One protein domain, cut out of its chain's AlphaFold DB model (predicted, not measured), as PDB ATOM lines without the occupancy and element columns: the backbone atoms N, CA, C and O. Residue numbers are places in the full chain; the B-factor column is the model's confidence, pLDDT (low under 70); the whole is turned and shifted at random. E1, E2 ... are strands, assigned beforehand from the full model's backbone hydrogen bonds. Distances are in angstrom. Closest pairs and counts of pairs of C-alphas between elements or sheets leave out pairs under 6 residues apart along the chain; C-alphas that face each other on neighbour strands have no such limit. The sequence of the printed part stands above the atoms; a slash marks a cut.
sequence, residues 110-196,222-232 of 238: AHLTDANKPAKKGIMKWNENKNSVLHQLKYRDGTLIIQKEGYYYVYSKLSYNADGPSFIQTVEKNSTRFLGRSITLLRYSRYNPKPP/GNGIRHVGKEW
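This is residues 110 to 196 and 222 to 232 of the 238 residues of the protein "TNF_2 domain-containing protein" of Bagarius yarrelli (UniProt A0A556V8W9). A strongly twisted slab of five antiparallel strands makes the body, with the long strands E8, E6 and E7 side by side and the shorter pair E4 and E5 beyond E8; a small separate hairpin, E1 and E2, stands beside it. The first printed residues, 110 to 111, pair with the short strand E3, and the long link 147 to 166 folds back from the end of E5 to the beginning of E6. The printed part has 98 residues with eight named strands, E1 to E8 along the chain, and no named helix; the class is all strand, though under half of the residues, 45, are in named elements. The whole is only just compact, close to loose, with a radius of gyration of the C-alphas of 14.6 A and spans of 50 by 37 by 24 A.

E1, residues 113 to 116, and E2, residues 125 to 127, form an antiparallel hairpin; N 116 and O 125 are 2.9 A apart, within hydrogen-bond range. E3, residues 133 to 135, pairs with no named strand; residues 133 to 134 pair antiparallel with residues 110 to 111. E4, residues 137 to 140, meets E3 only through their link. E4 and E5, residues 143 to 146, form a hairpin, with N 145 and O 138 at 2.7 A. E2 and E5 are only just apart, their closest C-alphas being 8.2 A from each other. E6, residues 167 to 175, and E7, residues 182 to 190, form another hairpin at 169 degrees between directions, with N 169 and O 188 at 2.9 A. E7 bends by 73 degrees at residue 185. E8, residues 223 to 231, is an inner strand, antiparallel to E5 with N 144 and O 225 at 2.8 A, and antiparallel to E6 with N 170 and O 228 at 2.8 A. The sheet's order is E4, E5, E8, E6, E7, with E4 and E7 as edge strands; from edge to edge the strands' lines turn by 71 degrees.

E1 begins at C-alpha 113, (-8.624, -27.821, 29.306). E6 measures 24.9 A from first to last C-alpha and begins at C-alpha 167, (-6.877, -24.814, 9.660). E7 measures 21.3 A and E8 25.5 A; E8 ends at C-alpha 231, (-6.373, -19.994, 9.917).

The two C-alphas farthest apart, those of Lys 148 and Pro 196, are 50.6 A from each other. Residues 197 to 221 are not printed, and C-alphas 196 and 222 are 47.6 A apart across the cut. The link from E5 to E6 is long. The mean pLDDT of the printed part is 76.8; residues 193 to 196 and 222 to 232 are among those under 70, and E8 has a mean of 44.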
ATOM      1  N   ALA A 110       1.096 -31.744  33.108       88.69
ATOM      2  CA  ALA A 110       0.186 -30.677  32.727       88.69
ATOM      3  C   ALA A 110      -0.991 -31.259  31.942       88.69
ATOM      4  O   ALA A 110      -0.805 -31.975  30.958       88.69
ATOM      5  N   HIS A 111      -2.200 -30.929  32.377       89.06
ATOM      6  CA  HIS A 111      -3.447 -31.185  31.676       89.06
ATOM      7  C   HIS A 111      -4.202 -29.857  31.646       89.06
ATOM      8  O   HIS A 111      -4.694 -29.405  32.675       89.06
ATOM      9  N   LEU A 112      -4.235 -29.198  30.488       87.62
ATOM     10  CA  LEU A 112      -4.917 -27.917  30.313       87.62
ATOM     11  C   LEU A 112      -6.162 -28.142  29.453       87.62
ATOM     12  O   LEU A 112      -6.078 -28.713  28.365       87.62
ATOM     13  N   THR A 113      -7.311 -27.706  29.957       84.75
ATOM     14  CA  THR A 113      -8.624 -27.821  29.306       84.75
ATOM     15  C   THR A 113      -9.133 -26.451  28.877       84.75
ATOM     16  O   THR A 113      -8.496 -25.441  29.158       84.75
ATOM     17  N   ASP A 114     -10.308 -26.430  28.238       79.75
ATOM     18  CA  ASP A 114     -11.106 -25.217  28.042       79.75
ATOM     19  C   ASP A 114     -10.305 -24.074  27.390       79.75
ATOM     20  O   ASP A 114      -9.882 -23.108  28.025       79.75
ATOM     21  N   ALA A 115     -10.013 -24.249  26.101       77.69
ATOM     22  CA  ALA A 115      -9.282 -23.262  25.328       77.69
ATOM     23  C   ALA A 115     -10.210 -22.264  24.644       77.69
ATOM     24  O   ALA A 115     -11.085 -22.624  23.854       77.69
ATOM     25  N   ASN A 116      -9.916 -20.989  24.870       73.94
ATOM     26  CA  ASN A 116     -10.494 -19.898  24.111       73.94
ATOM     27  C   ASN A 116     -10.029 -19.937  22.644       73.94
ATOM     28  O   ASN A 116      -8.948 -20.442  22.318       73.94
ATOM     29  N   LYS A 117     -10.845 -19.360  21.748       72.12
ATOM     30  CA  LYS A 117     -10.494 -19.184  20.327       72.12
ATOM     31  C   LYS A 117      -9.118 -18.496  20.217       72.12
ATOM     32  O   LYS A 117      -8.858 -17.571  20.991       72.12
ATOM     33  N   PRO A 118      -8.235 -18.921  19.293       72.62
ATOM     34  CA  PRO A 118      -6.897 -18.348  19.189       72.62
ATOM     35  C   PRO A 118      -6.973 -16.840  18.924       72.62
ATOM     36  O   PRO A 118      -7.777 -16.370  18.118       72.62
ATOM     37  N   ALA A 119      -6.121 -16.075  19.608       70.62
ATOM     38  CA  ALA A 119      -5.999 -14.639  19.368       70.62
ATOM     39  C   ALA A 119      -5.405 -14.370  17.970       70.62
ATOM     40  O   ALA A 119      -4.859 -15.280  17.349       70.62
ATOM     41  N   LYS A 120      -5.396 -13.109  17.504       63.12
ATOM     42  CA  LYS A 120      -4.865 -12.709  16.174       63.12
ATOM     43  C   LYS A 120      -3.458 -13.251  15.831       63.12
ATOM     44  O   LYS A 120      -3.117 -13.356  14.665       63.12
ATOM     45  N   LYS A 121      -2.643 -13.619  16.828       70.12
ATOM     46  CA  LYS A 121      -1.310 -14.235  16.660       70.12
ATOM     47  C   LYS A 121      -1.342 -15.757  16.381       70.12
ATOM     48  O   LYS A 121      -0.291 -16.386  16.315       70.12
ATOM     49  N   GLY A 122      -2.521 -16.374  16.302       78.88
ATOM     50  CA  GLY A 122      -2.715 -17.821  16.143       78.88
ATOM     51  C   GLY A 122      -2.410 -18.663  17.390       78.88
ATOM     52  O   GLY A 122      -2.599 -19.872  17.372       78.88
ATOM     53  N   ILE A 123      -1.942 -18.070  18.493       81.44
ATOM     54  CA  ILE A 123      -1.621 -18.818  19.720       81.44
ATOM     55  C   ILE A 123      -2.916 -19.142  20.473       81.44
ATOM     56  O   ILE A 123      -3.714 -18.242  20.752       81.44
ATOM     57  N   MET A 124      -3.104 -20.415  20.825       82.62
ATOM     58  CA  MET A 124      -4.271 -20.872  21.577       82.62
ATOM     59  C   MET A 124      -4.045 -20.716  23.088       82.62
ATOM     60  O   MET A 124      -3.039 -21.183  23.626       82.62
ATOM     61  N   LYS A 125      -4.982 -20.050  23.776       87.06
ATOM     62  CA  LYS A 125      -4.951 -19.859  25.234       87.06
ATOM     63  C   LYS A 125      -5.953 -20.796  25.915       87.06
ATOM     64  O   LYS A 125      -7.160 -20.602  25.816       87.06
ATOM     65  N   TRP A 126      -5.408 -21.788  26.605       84.88
ATOM     66  CA  TRP A 126      -6.070 -22.669  27.571       84.88
ATOM     67  C   TRP A 126      -6.306 -21.924  28.891       84.88
ATOM     68  O   TRP A 126      -5.485 -21.068  29.244       84.88
ATOM     69  N   ASN A 127      -7.383 -22.258  29.601       81.06
ATOM     70  CA  ASN A 127      -7.748 -21.643  30.877       81.06
ATOM     71  C   ASN A 127      -7.244 -22.484  32.069       81.06
ATOM     72  O   ASN A 127      -7.361 -23.711  32.064       81.06
ATOM     73  N   GLU A 128      -6.758 -21.833  33.131       75.38
ATOM     74  CA  GLU A 128      -6.395 -22.472  34.416       75.38
ATOM     75  C   GLU A 128      -7.647 -22.727  35.291       75.38
ATOM     76  O   GLU A 128      -7.718 -22.370  36.464       75.38
ATOM     77  N   ASN A 129      -8.686 -23.314  34.689       72.00
ATOM     78  CA  ASN A 129      -9.966 -23.599  35.345       72.00
ATOM     79  C   ASN A 129      -9.885 -24.863  36.230       72.00
ATOM     80  O   ASN A 129      -8.916 -25.616  36.152       72.00
ATOM     81  N   LYS A 130     -10.916 -25.135  37.049       61.69
ATOM     82  CA  LYS A 130     -10.932 -26.213  38.075       61.69
ATOM     83  C   LYS A 130     -10.561 -27.627  37.581       61.69
ATOM     84  O   LYS A 130     -10.144 -28.447  38.388       61.69
ATOM     85  N   ASN A 131     -10.698 -27.903  36.282       74.00
ATOM     86  CA  ASN A 131     -10.365 -29.196  35.665       74.00
ATOM     87  C   ASN A 131      -8.939 -29.245  35.075       74.00
ATOM     88  O   ASN A 131      -8.543 -30.256  34.496       74.00
ATOM     89  N   SER A 132      -8.175 -28.157  35.192       81.19
ATOM     90  CA  SER A 132      -6.771 -28.110  34.795       81.19
ATOM     91  C   SER A 132      -5.871 -28.645  35.914       81.19
ATOM     92  O   SER A 132      -6.094 -28.394  37.096       81.19
ATOM     93  N   VAL A 133      -4.842 -29.401  35.537       84.00
ATOM     94  CA  VAL A 133      -3.836 -29.950  36.454       84.00
ATOM     95  C   VAL A 133      -2.480 -29.416  36.028       84.00
ATOM     96  O   VAL A 133      -2.071 -29.631  34.888       84.00
ATOM     97  N   LEU A 134      -1.765 -28.750  36.934       86.00
ATOM     98  CA  LEU A 134      -0.437 -28.200  36.673       86.00
ATOM     99  C   LEU A 134       0.512 -28.563  37.822       86.00
ATOM    100  O   LEU A 134       0.435 -28.002  38.911       86.00
ATOM    101  N   HIS A 135       1.414 -29.516  37.583       84.81
ATOM    102  CA  HIS A 135       2.349 -30.021  38.584       84.81
ATOM    103  C   HIS A 135       3.797 -29.982  38.079       84.81
ATOM    104  O   HIS A 135       4.123 -30.550  37.036       84.81
ATOM    105  N   GLN A 136       4.676 -29.306  38.832       82.38
ATOM    106  CA  GLN A 136       6.099 -29.068  38.510       82.38
ATOM    107  C   GLN A 136       6.369 -28.391  37.144       82.38
ATOM    108  O   GLN A 136       7.518 -28.255  36.720       82.38
ATOM    109  N   LEU A 137       5.337 -27.862  36.493       86.00
ATOM    110  CA  LEU A 137       5.386 -27.094  35.249       86.00
ATOM    111  C   LEU A 137       4.778 -25.705  35.497       86.00
ATOM    112  O   LEU A 137       4.087 -25.508  36.493       86.00
ATOM    113  N   LYS A 138       5.048 -24.737  34.620       88.62
ATOM    114  CA  LYS A 138       4.431 -23.398  34.669       88.62
ATOM    115  C   LYS A 138       3.686 -23.128  33.371       88.62
ATOM    116  O   LYS A 138       4.114 -23.598  32.322       88.62
ATOM    117  N   TYR A 139       2.612 -22.351  33.420       88.25
ATOM    118  CA  TYR A 139       1.906 -21.880  32.232       88.25
ATOM    119  C   TYR A 139       1.969 -20.346  32.159       88.25
ATOM    120  O   TYR A 139       2.029 -19.665  33.181       88.25
ATOM    121  N   ARG A 140       2.065 -19.800  30.942       86.50
ATOM    122  CA  ARG A 140       1.991 -18.357  30.653       86.50
ATOM    123  C   ARG A 140       1.623 -18.157  29.184       86.50
ATOM    124  O   ARG A 140       2.313 -18.667  28.307       86.50
ATOM    125  N   ASP A 141       0.574 -17.389  28.897       82.31
ATOM    126  CA  ASP A 141       0.221 -16.930  27.541       82.31
ATOM    127  C   ASP A 141       0.250 -18.021  26.445       82.31
ATOM    128  O   ASP A 141       0.960 -17.898  25.443       82.31
ATOM    129  N   GLY A 142      -0.489 -19.121  26.639       82.62
ATOM    130  CA  GLY A 142      -0.520 -20.233  25.672       82.62
ATOM    131  C   GLY A 142       0.785 -21.041  25.597       82.62
ATOM    132  O   GLY A 142       0.996 -21.779  24.636       82.62
ATOM    133  N   THR A 143       1.670 -20.888  26.589       87.06
ATOM    134  CA  THR A 143       2.983 -21.543  26.675       87.06
ATOM    135  C   THR A 143       3.083 -22.373  27.943       87.06
ATOM    136  O   THR A 143       2.976 -21.835  29.043       87.06
ATOM    137  N   LEU A 144       3.365 -23.662  27.798       89.31
ATOM    138  CA  LEU A 144       3.797 -24.530  28.883       89.31
ATOM    139  C   LEU A 144       5.325 -24.439  29.023       89.31
ATOM    140  O   LEU A 144       6.064 -24.700  28.075       89.31
ATOM    141  N   ILE A 145       5.800 -24.051  30.199       89.00
ATOM    142  CA  ILE A 145       7.209 -23.829  30.526       89.00
ATOM    143  C   ILE A 145       7.718 -25.026  31.330       89.00
ATOM    144  O   ILE A 145       7.219 -25.326  32.420       89.00
ATOM    145  N   ILE A 146       8.729 -25.701  30.784       87.12
ATOM    146  CA  ILE A 146       9.355 -26.875  31.390       87.12
ATOM    147  C   ILE A 146      10.419 -26.417  32.396       87.12
ATOM    148  O   ILE A 146      11.358 -25.717  32.027       87.12
ATOM    149  N   GLN A 147      10.267 -26.801  33.670       84.38
ATOM    150  CA  GLN A 147      11.178 -26.394  34.757       84.38
ATOM    151  C   GLN A 147      12.335 -27.373  35.009       84.38
ATOM    152  O   GLN A 147      13.345 -26.978  35.581       84.38
ATOM    153  N   LYS A 148      12.193 -28.644  34.616       82.81
ATOM    154  CA  LYS A 148      13.202 -29.703  34.774       82.81
ATOM    155  C   LYS A 148      13.460 -30.336  33.411       82.81
ATOM    156  O   LYS A 148      12.509 -30.574  32.675       82.81
ATOM    157  N   GLU A 149      14.713 -30.586  33.046       80.38
ATOM    158  CA  GLU A 149      15.002 -31.295  31.791       80.38
ATOM    159  C   GLU A 149      14.653 -32.795  31.913       80.38
ATOM    160  O   GLU A 149      14.654 -33.352  33.011       80.38
ATOM    161  N   GLY A 150      14.287 -33.429  30.794       84.81
ATOM    162  CA  GLY A 150      13.805 -34.814  30.735       84.81
ATOM    163  C   GLY A 150      12.818 -35.046  29.585       84.81
ATOM    164  O   GLY A 150      12.545 -34.138  28.796       84.81
ATOM    165  N   TYR A 151      12.266 -36.259  29.500       85.69
ATOM    166  CA  TYR A 151      11.314 -36.665  28.457       85.69
ATOM    167  C   TYR A 151       9.873 -36.348  28.860       85.69
ATOM    168  O   TYR A 151       9.431 -36.683  29.960       85.69
ATOM    169  N   TYR A 152       9.125 -35.736  27.943       88.38
ATOM    170  CA  TYR A 152       7.749 -35.304  28.163       88.38
ATOM    171  C   TYR A 152       6.832 -35.872  27.084       88.38
ATOM    172  O   TYR A 152       7.052 -35.651  25.895       88.38
ATOM    173  N   TYR A 153       5.768 -36.557  27.504       89.81
ATOM    174  CA  TYR A 153       4.687 -36.948  26.603       89.81
ATOM    175  C   TYR A 153       3.810 -35.732  26.312       89.81
ATOM    176  O   TYR A 153       3.142 -35.204  27.200       89.81
ATOM    177  N   VAL A 154       3.828 -35.288  25.057       90.50
ATOM    178  CA  VAL A 154       3.086 -34.120  24.579       90.50
ATOM    179  C   VAL A 154       1.966 -34.603  23.669       90.50
ATOM    180  O   VAL A 154       2.204 -35.332  22.713       90.50
ATOM    181  N   TYR A 155       0.741 -34.172  23.951       90.19
ATOM    182  CA  TYR A 155      -0.422 -34.402  23.103       90.19
ATOM    183  C   TYR A 155      -1.249 -33.118  23.034       90.19
ATOM    184  O   TYR A 155      -1.082 -32.204  23.841       90.19
ATOM    185  N   SER A 156      -2.152 -33.038  22.063       88.12
ATOM    186  CA  SER A 156      -3.145 -31.972  22.000       88.12
ATOM    187  C   SER A 156      -4.397 -32.484  21.303       88.12
ATOM    188  O   SER A 156      -4.308 -33.170  20.287       88.12
ATOM    189  N   LYS A 157      -5.562 -32.141  21.852       87.56
ATOM    190  CA  LYS A 157      -6.878 -32.440  21.287       87.56
ATOM    191  C   LYS A 157      -7.611 -31.122  21.063       87.56
ATOM    192  O   LYS A 157      -7.589 -30.256  21.933       87.56
ATOM    193  N   LEU A 158      -8.258 -30.992  19.911       84.19
ATOM    194  CA  LEU A 158      -9.088 -29.848  19.552       84.19
ATOM    195  C   LEU A 158     -10.457 -30.359  19.102       84.19
ATOM    196  O   LEU A 158     -10.530 -31.282  18.294       84.19
ATOM    197  N   SER A 159     -11.522 -29.749  19.615       83.44
ATOM    198  CA  SER A 159     -12.885 -29.934  19.111       83.44
ATOM    199  C   SER A 159     -13.220 -28.775  18.171       83.44
ATOM    200  O   SER A 159     -12.932 -27.622  18.491       83.44
ATOM    201  N   TYR A 160     -13.814 -29.070  17.018       81.25
ATOM    202  CA  TYR A 160     -14.166 -28.086  15.993       81.25
ATOM    203  C   TYR A 160     -15.446 -28.508  15.259       81.25
ATOM    204  O   TYR A 160     -15.768 -29.693  15.191       81.25
ATOM    205  N   ASN A 161     -16.159 -27.542  14.679       81.94
ATOM    206  CA  ASN A 161     -17.375 -27.806  13.904       81.94
ATOM    207  C   ASN A 161     -17.018 -28.379  12.522       81.94
ATOM    208  O   ASN A 161     -16.056 -27.924  11.898       81.94
ATOM    209  N   ALA A 162     -17.814 -29.328  12.018       77.56
ATOM    210  CA  ALA A 162     -17.595 -29.957  10.712       77.56
ATOM    211  C   ALA A 162     -17.558 -28.928   9.564       77.56
ATOM    212  O   ALA A 162     -16.674 -28.979   8.710       77.56
ATOM    213  N   ASP A 163     -18.424 -27.919   9.604       81.12
ATOM    214  CA  ASP A 163     -18.512 -26.856   8.592       81.12
ATOM    215  C   ASP A 163     -17.462 -25.741   8.781       81.12
ATOM    216  O   ASP A 163     -17.426 -24.767   8.033       81.12
ATOM    217  N   GLY A 164     -16.583 -25.869   9.784       72.31
ATOM    218  CA  GLY A 164     -15.523 -24.902  10.065       72.31
ATOM    219  C   GLY A 164     -14.475 -24.793   8.941       72.31
ATOM    220  O   GLY A 164     -14.324 -25.719   8.139       72.31
ATOM    221  N   PRO A 165     -13.714 -23.687   8.878       79.94
ATOM    222  CA  PRO A 165     -12.698 -23.477   7.849       79.94
ATOM    223  C   PRO A 165     -11.549 -24.495   7.931       79.94
ATOM    224  O   PRO A 165     -11.330 -25.144   8.956       79.94
ATOM    225  N   SER A 166     -10.768 -24.589   6.853       83.31
ATOM    226  CA  SER A 166      -9.468 -25.270   6.860       83.31
ATOM    227  C   SER A 166      -8.493 -24.568   7.809       83.31
ATOM    228  O   SER A 166      -8.321 -23.348   7.740       83.31
ATOM    229  N   PHE A 167      -7.818 -25.333   8.665       84.50
ATOM    230  CA  PHE A 167      -6.877 -24.814   9.660       84.50
ATOM    231  C   PHE A 167      -5.668 -25.739   9.824       84.50
ATOM    232  O   PHE A 167      -5.752 -26.949   9.612       84.50
ATOM    233  N   ILE A 168      -4.541 -25.169  10.248       87.62
ATOM    234  CA  ILE A 168      -3.355 -25.927  10.655       87.62
ATOM    235  C   ILE A 168      -3.172 -25.755  12.160       87.62
ATOM    236  O   ILE A 168      -3.108 -24.634  12.654       87.62
ATOM    237  N   GLN A 169      -3.068 -26.873  12.870       88.81
ATOM    238  CA  GLN A 169      -2.741 -26.942  14.289       88.81
ATOM    239  C   GLN A 169      -1.296 -27.426  14.432       88.81
ATOM    240  O   GLN A 169      -0.972 -28.540  14.019       88.81
ATOM    241  N   THR A 170      -0.431 -26.620  15.041       89.31
ATOM    242  CA  THR A 170       0.936 -26.995  15.415       89.31
ATOM    243  C   THR A 170       1.143 -26.925  16.924       89.31
ATOM    244  O   THR A 170       0.594 -26.073  17.622       89.31
ATOM    245  N   VAL A 171       1.962 -27.842  17.436       90.31
ATOM    246  CA  VAL A 171       2.557 -27.746  18.771       90.31
ATOM    247  C   VAL A 171       4.043 -27.489  18.575       90.31
ATOM    248  O   VAL A 171       4.731 -28.278  17.931       90.31
ATOM    249  N   GLU A 172       4.526 -26.368  19.093       90.31
ATOM    250  CA  GLU A 172       5.852 -25.819  18.814       90.31
ATOM    251  C   GLU A 172       6.692 -25.742  20.096       90.31
ATOM    252  O   GLU A 172       6.247 -25.204  21.105       90.31
ATOM    253  N   LYS A 173       7.921 -26.262  20.063       88.75
ATOM    254  CA  LYS A 173       8.937 -26.146  21.116       88.75
ATOM    255  C   LYS A 173       9.843 -24.963  20.797       88.75
ATOM    256  O   LYS A 173      10.692 -25.043  19.910       88.75
ATOM    257  N   ASN A 174       9.700 -23.880  21.548       86.31
ATOM    258  CA  ASN A 174      10.661 -22.786  21.552       86.31
ATOM    259  C   ASN A 174      11.853 -23.196  22.422       86.31
ATOM    260  O   ASN A 174      11.662 -23.629  23.561       86.31
ATOM    261  N   SER A 175      13.070 -23.038  21.903       80.56
ATOM    262  CA  SER A 175      14.301 -23.358  22.624       80.56
ATOM    263  C   SER A 175      15.400 -22.355  22.309       80.56
ATOM    264  O   SER A 175      15.632 -22.032  21.145       80.56
ATOM    265  N   THR A 176      16.134 -21.918  23.331       78.25
ATOM    266  CA  THR A 176      17.346 -21.102  23.158       78.25
ATOM    267  C   THR A 176      18.492 -21.871  22.484       78.25
ATOM    268  O   THR A 176      19.391 -21.239  21.941       78.25
ATOM    269  N   ARG A 177      18.424 -23.212  22.420       75.94
ATOM    270  CA  ARG A 177      19.371 -24.081  21.686       75.94
ATOM    271  C   ARG A 177      19.393 -23.830  20.173       75.94
ATOM    272  O   ARG A 177      20.432 -23.987  19.547       75.94
ATOM    273  N   PHE A 178      18.251 -23.474  19.580       69.81
ATOM    274  CA  PHE A 178      18.025 -23.548  18.128       69.81
ATOM    275  C   PHE A 178      17.887 -22.168  17.466       69.81
ATOM    276  O   PHE A 178      16.932 -21.911  16.735       69.81
ATOM    277  N   LEU A 179      18.840 -21.261  17.727       69.81
ATOM    278  CA  LEU A 179      18.964 -19.950  17.053       69.81
ATOM    279  C   LEU A 179      17.649 -19.135  17.009       69.81
ATOM    280  O   LEU A 179      17.321 -18.501  16.007       69.81
ATOM    281  N   GLY A 180      16.851 -19.198  18.080       66.44
ATOM    282  CA  GLY A 180      15.561 -18.505  18.193       66.44
ATOM    283  C   GLY A 180      14.409 -19.079  17.350       66.44
ATOM    284  O   GLY A 180      13.297 -18.555  17.425       66.44
ATOM    285  N   ARG A 181      14.623 -20.151  16.575       75.38
ATOM    286  CA  ARG A 181      13.575 -20.820  15.783       75.38
ATOM    287  C   ARG A 181      12.764 -21.782  16.660       75.38
ATOM    288  O   ARG A 181      13.313 -22.452  17.536       75.38
ATOM    289  N   SER A 182      11.455 -21.871  16.425       83.25
ATOM    290  CA  SER A 182      10.607 -22.891  17.051       83.25
ATOM    291  C   SER A 182      10.698 -24.219  16.292       83.25
ATOM    292  O   SER A 182      10.730 -24.256  15.063       83.25
ATOM    293  N   ILE A 183      10.738 -25.329  17.031       88.12
ATOM    294  CA  ILE A 183      10.687 -26.686  16.475       88.12
ATOM    295  C   ILE A 183       9.237 -27.161  16.511       88.12
ATOM    296  O   ILE A 183       8.639 -27.230  17.582       88.12
ATOM    297  N   THR A 184       8.669 -27.537  15.368       89.50
ATOM    298  CA  THR A 184       7.350 -28.189  15.345       89.50
ATOM    299  C   THR A 184       7.474 -29.607  15.913       89.50
ATOM    300  O   THR A 184       8.142 -30.442  15.317       89.50
ATOM    301  N   LEU A 185       6.842 -29.875  17.060       88.88
ATOM    302  CA  LEU A 185       6.759 -31.209  17.670       88.88
ATOM    303  C   LEU A 185       5.613 -32.034  17.082       88.88
ATOM    304  O   LEU A 185       5.761 -33.226  16.841       88.88
ATOM    305  N   LEU A 186       4.456 -31.399  16.877       90.06
ATOM    306  CA  LEU A 186       3.256 -32.020  16.318       90.06
ATOM    307  C   LEU A 186       2.651 -31.077  15.281       90.06
ATOM    308  O   LEU A 186       2.610 -29.864  15.498       90.06
ATOM    309  N   ARG A 187       2.129 -31.631  14.186       90.88
ATOM    310  CA  ARG A 187       1.360 -30.893  13.180       90.88
ATOM    311  C   ARG A 187       0.149 -31.708  12.749       90.88
ATOM    312  O   ARG A 187       0.282 -32.861  12.357       90.88
ATOM    313  N   TYR A 188      -1.010 -31.072  12.772       88.81
ATOM    314  CA  TYR A 188      -2.253 -31.549  12.188       88.81
ATOM    315  C   TYR A 188      -2.749 -30.497  11.188       88.81
ATOM    316  O   TYR A 188      -2.592 -29.294  11.409       88.81
ATOM    317  N   SER A 189      -3.316 -30.937  10.069       88.06
ATOM    318  CA  SER A 189      -3.845 -30.050   9.033       88.06
ATOM    319  C   SER A 189      -5.241 -30.512   8.666       88.06
ATOM    320  O   SER A 189      -5.400 -31.593   8.103       88.06
ATOM    321  N   ARG A 190      -6.246 -29.689   8.968       83.69
ATOM    322  CA  ARG A 190      -7.601 -29.908   8.479       83.69
ATOM    323  C   ARG A 190      -7.772 -29.184   7.156       83.69
ATOM    324  O   ARG A 190      -7.763 -27.954   7.113       83.69
ATOM    325  N   TYR A 191      -8.013 -29.951   6.104       82.69
ATOM    326  CA  TYR A 191      -8.593 -29.443   4.870       82.69
ATOM    327  C   TYR A 191     -10.095 -29.699   4.932       82.69
ATOM    328  O   TYR A 191     -10.518 -30.849   4.986       82.69
ATOM    329  N   ASN A 192     -10.894 -28.635   4.960       74.06
ATOM    330  CA  ASN A 192     -12.299 -28.735   4.601       74.06
ATOM    331  C   ASN A 192     -12.384 -28.357   3.115       74.06
ATOM    332  O   ASN A 192     -11.987 -27.234   2.772       74.06
ATOM    333  N   PRO A 193     -12.816 -29.252   2.207       62.38
ATOM    334  CA  PRO A 193     -13.092 -28.835   0.841       62.38
ATOM    335  C   PRO A 193     -14.160 -27.738   0.889       62.38
ATOM    336  O   PRO A 193     -15.120 -27.828   1.657       62.38
ATOM    337  N   LYS A 194     -14.011 -26.687   0.070       59.22
ATOM    338  CA  LYS A 194     -15.159 -25.810  -0.206       59.22
ATOM    339  C   LYS A 194     -16.282 -26.714  -0.736       59.22
ATOM    340  O   LYS A 194     -15.961 -27.584  -1.550       59.22
ATOM    341  N   PRO A 195     -17.548 -26.541  -0.312       51.16
ATOM    342  CA  PRO A 195     -18.634 -27.345  -0.854       51.16
ATOM    343  C   PRO A 195     -18.602 -27.231  -2.387       51.16
ATOM    344  O   PRO A 195     -18.545 -26.103  -2.895       51.16
ATOM    345  N   PRO A 196     -18.558 -28.354  -3.130       43.81
ATOM    346  CA  PRO A 196     -18.516 -28.307  -4.584       43.81
ATOM    347  C   PRO A 196     -19.757 -27.571  -5.085       43.81
ATOM    348  O   PRO A 196     -20.848 -27.718  -4.527       43.81
ATOM    349  N   GLY A 222      16.843 -23.793  28.186       43.19
ATOM    350  CA  GLY A 222      15.418 -23.944  28.504       43.19
ATOM    351  C   GLY A 222      14.442 -24.029  27.326       43.19
ATOM    352  O   GLY A 222      14.668 -23.483  26.246       43.19
ATOM    353  N   ASN A 223      13.325 -24.724  27.565       44.62
ATOM    354  CA  ASN A 223      12.341 -25.093  26.547       44.62
ATOM    355  C   ASN A 223      10.911 -24.724  26.980       44.62
ATOM    356  O   ASN A 223      10.483 -25.059  28.086       44.62
ATOM    357  N   GLY A 224      10.153 -24.086  26.087       47.84
ATOM    358  CA  GLY A 224       8.728 -23.798  26.276       47.84
ATOM    359  C   GLY A 224       7.905 -24.318  25.103       47.84
ATOM    360  O   GLY A 224       8.263 -24.081  23.952       47.84
ATOM    361  N   ILE A 225       6.810 -25.022  25.382       52.22
ATOM    362  CA  ILE A 225       5.921 -25.607  24.374       52.22
ATOM    363  C   ILE A 225       4.691 -24.712  24.203       52.22
ATOM    364  O   ILE A 225       4.037 -24.364  25.182       52.22
ATOM    365  N   ARG A 226       4.366 -24.341  22.964       53.06
ATOM    366  CA  ARG A 226       3.219 -23.504  22.587       53.06
ATOM    367  C   ARG A 226       2.269 -24.270  21.678       53.06
ATOM    368  O   ARG A 226       2.699 -25.127  20.912       53.06
ATOM    369  N   HIS A 227       0.990 -23.914  21.724       40.50
ATOM    370  CA  HIS A 227      -0.012 -24.381  20.764       40.50
ATOM    371  C   HIS A 227      -0.395 -23.244  19.818       40.50
ATOM    372  O   HIS A 227      -0.686 -22.130  20.263       40.50
ATOM    373  N   VAL A 228      -0.349 -23.517  18.516       48.34
ATOM    374  CA  VAL A 228      -0.538 -22.531  17.452       48.34
ATOM    375  C   VAL A 228      -1.555 -23.072  16.445       48.34
ATOM    376  O   VAL A 228      -1.294 -24.031  15.726       48.34
ATOM    377  N   GLY A 229      -2.729 -22.450  16.382       35.41
ATOM    378  CA  GLY A 229      -3.725 -22.653  15.335       35.41
ATOM    379  C   GLY A 229      -3.655 -21.521  14.312       35.41
ATOM    380  O   GLY A 229      -3.964 -20.377  14.644       35.41
ATOM    381  N   LYS A 230      -3.265 -21.820  13.068       36.84
ATOM    382  CA  LYS A 230      -3.268 -20.848  11.960       36.84
ATOM    383  C   LYS A 230      -4.469 -21.088  11.052       36.84
ATOM    384  O   LYS A 230      -4.648 -22.181  10.510       36.84
ATOM    385  N   GLU A 231      -5.275 -20.045  10.880       34.00
ATOM    386  CA  GLU A 231      -6.373 -19.994   9.917       34.00
ATOM    387  C   GLU A 231      -5.856 -19.460   8.571       34.00
ATOM    388  O   GLU A 231      -5.053 -18.531   8.526       34.00
ATOM    389  N   TRP A 232      -6.308 -20.035   7.456       30.72
ATOM    390  CA  TRP A 232      -5.714 -19.808   6.128       30.72
ATOM    391  C   TRP A 232      -5.999 -18.441   5.467       30.72
ATOM    392  O   TRP A 232      -5.587 -18.217   4.329       30.72
TER     393      TRP A 232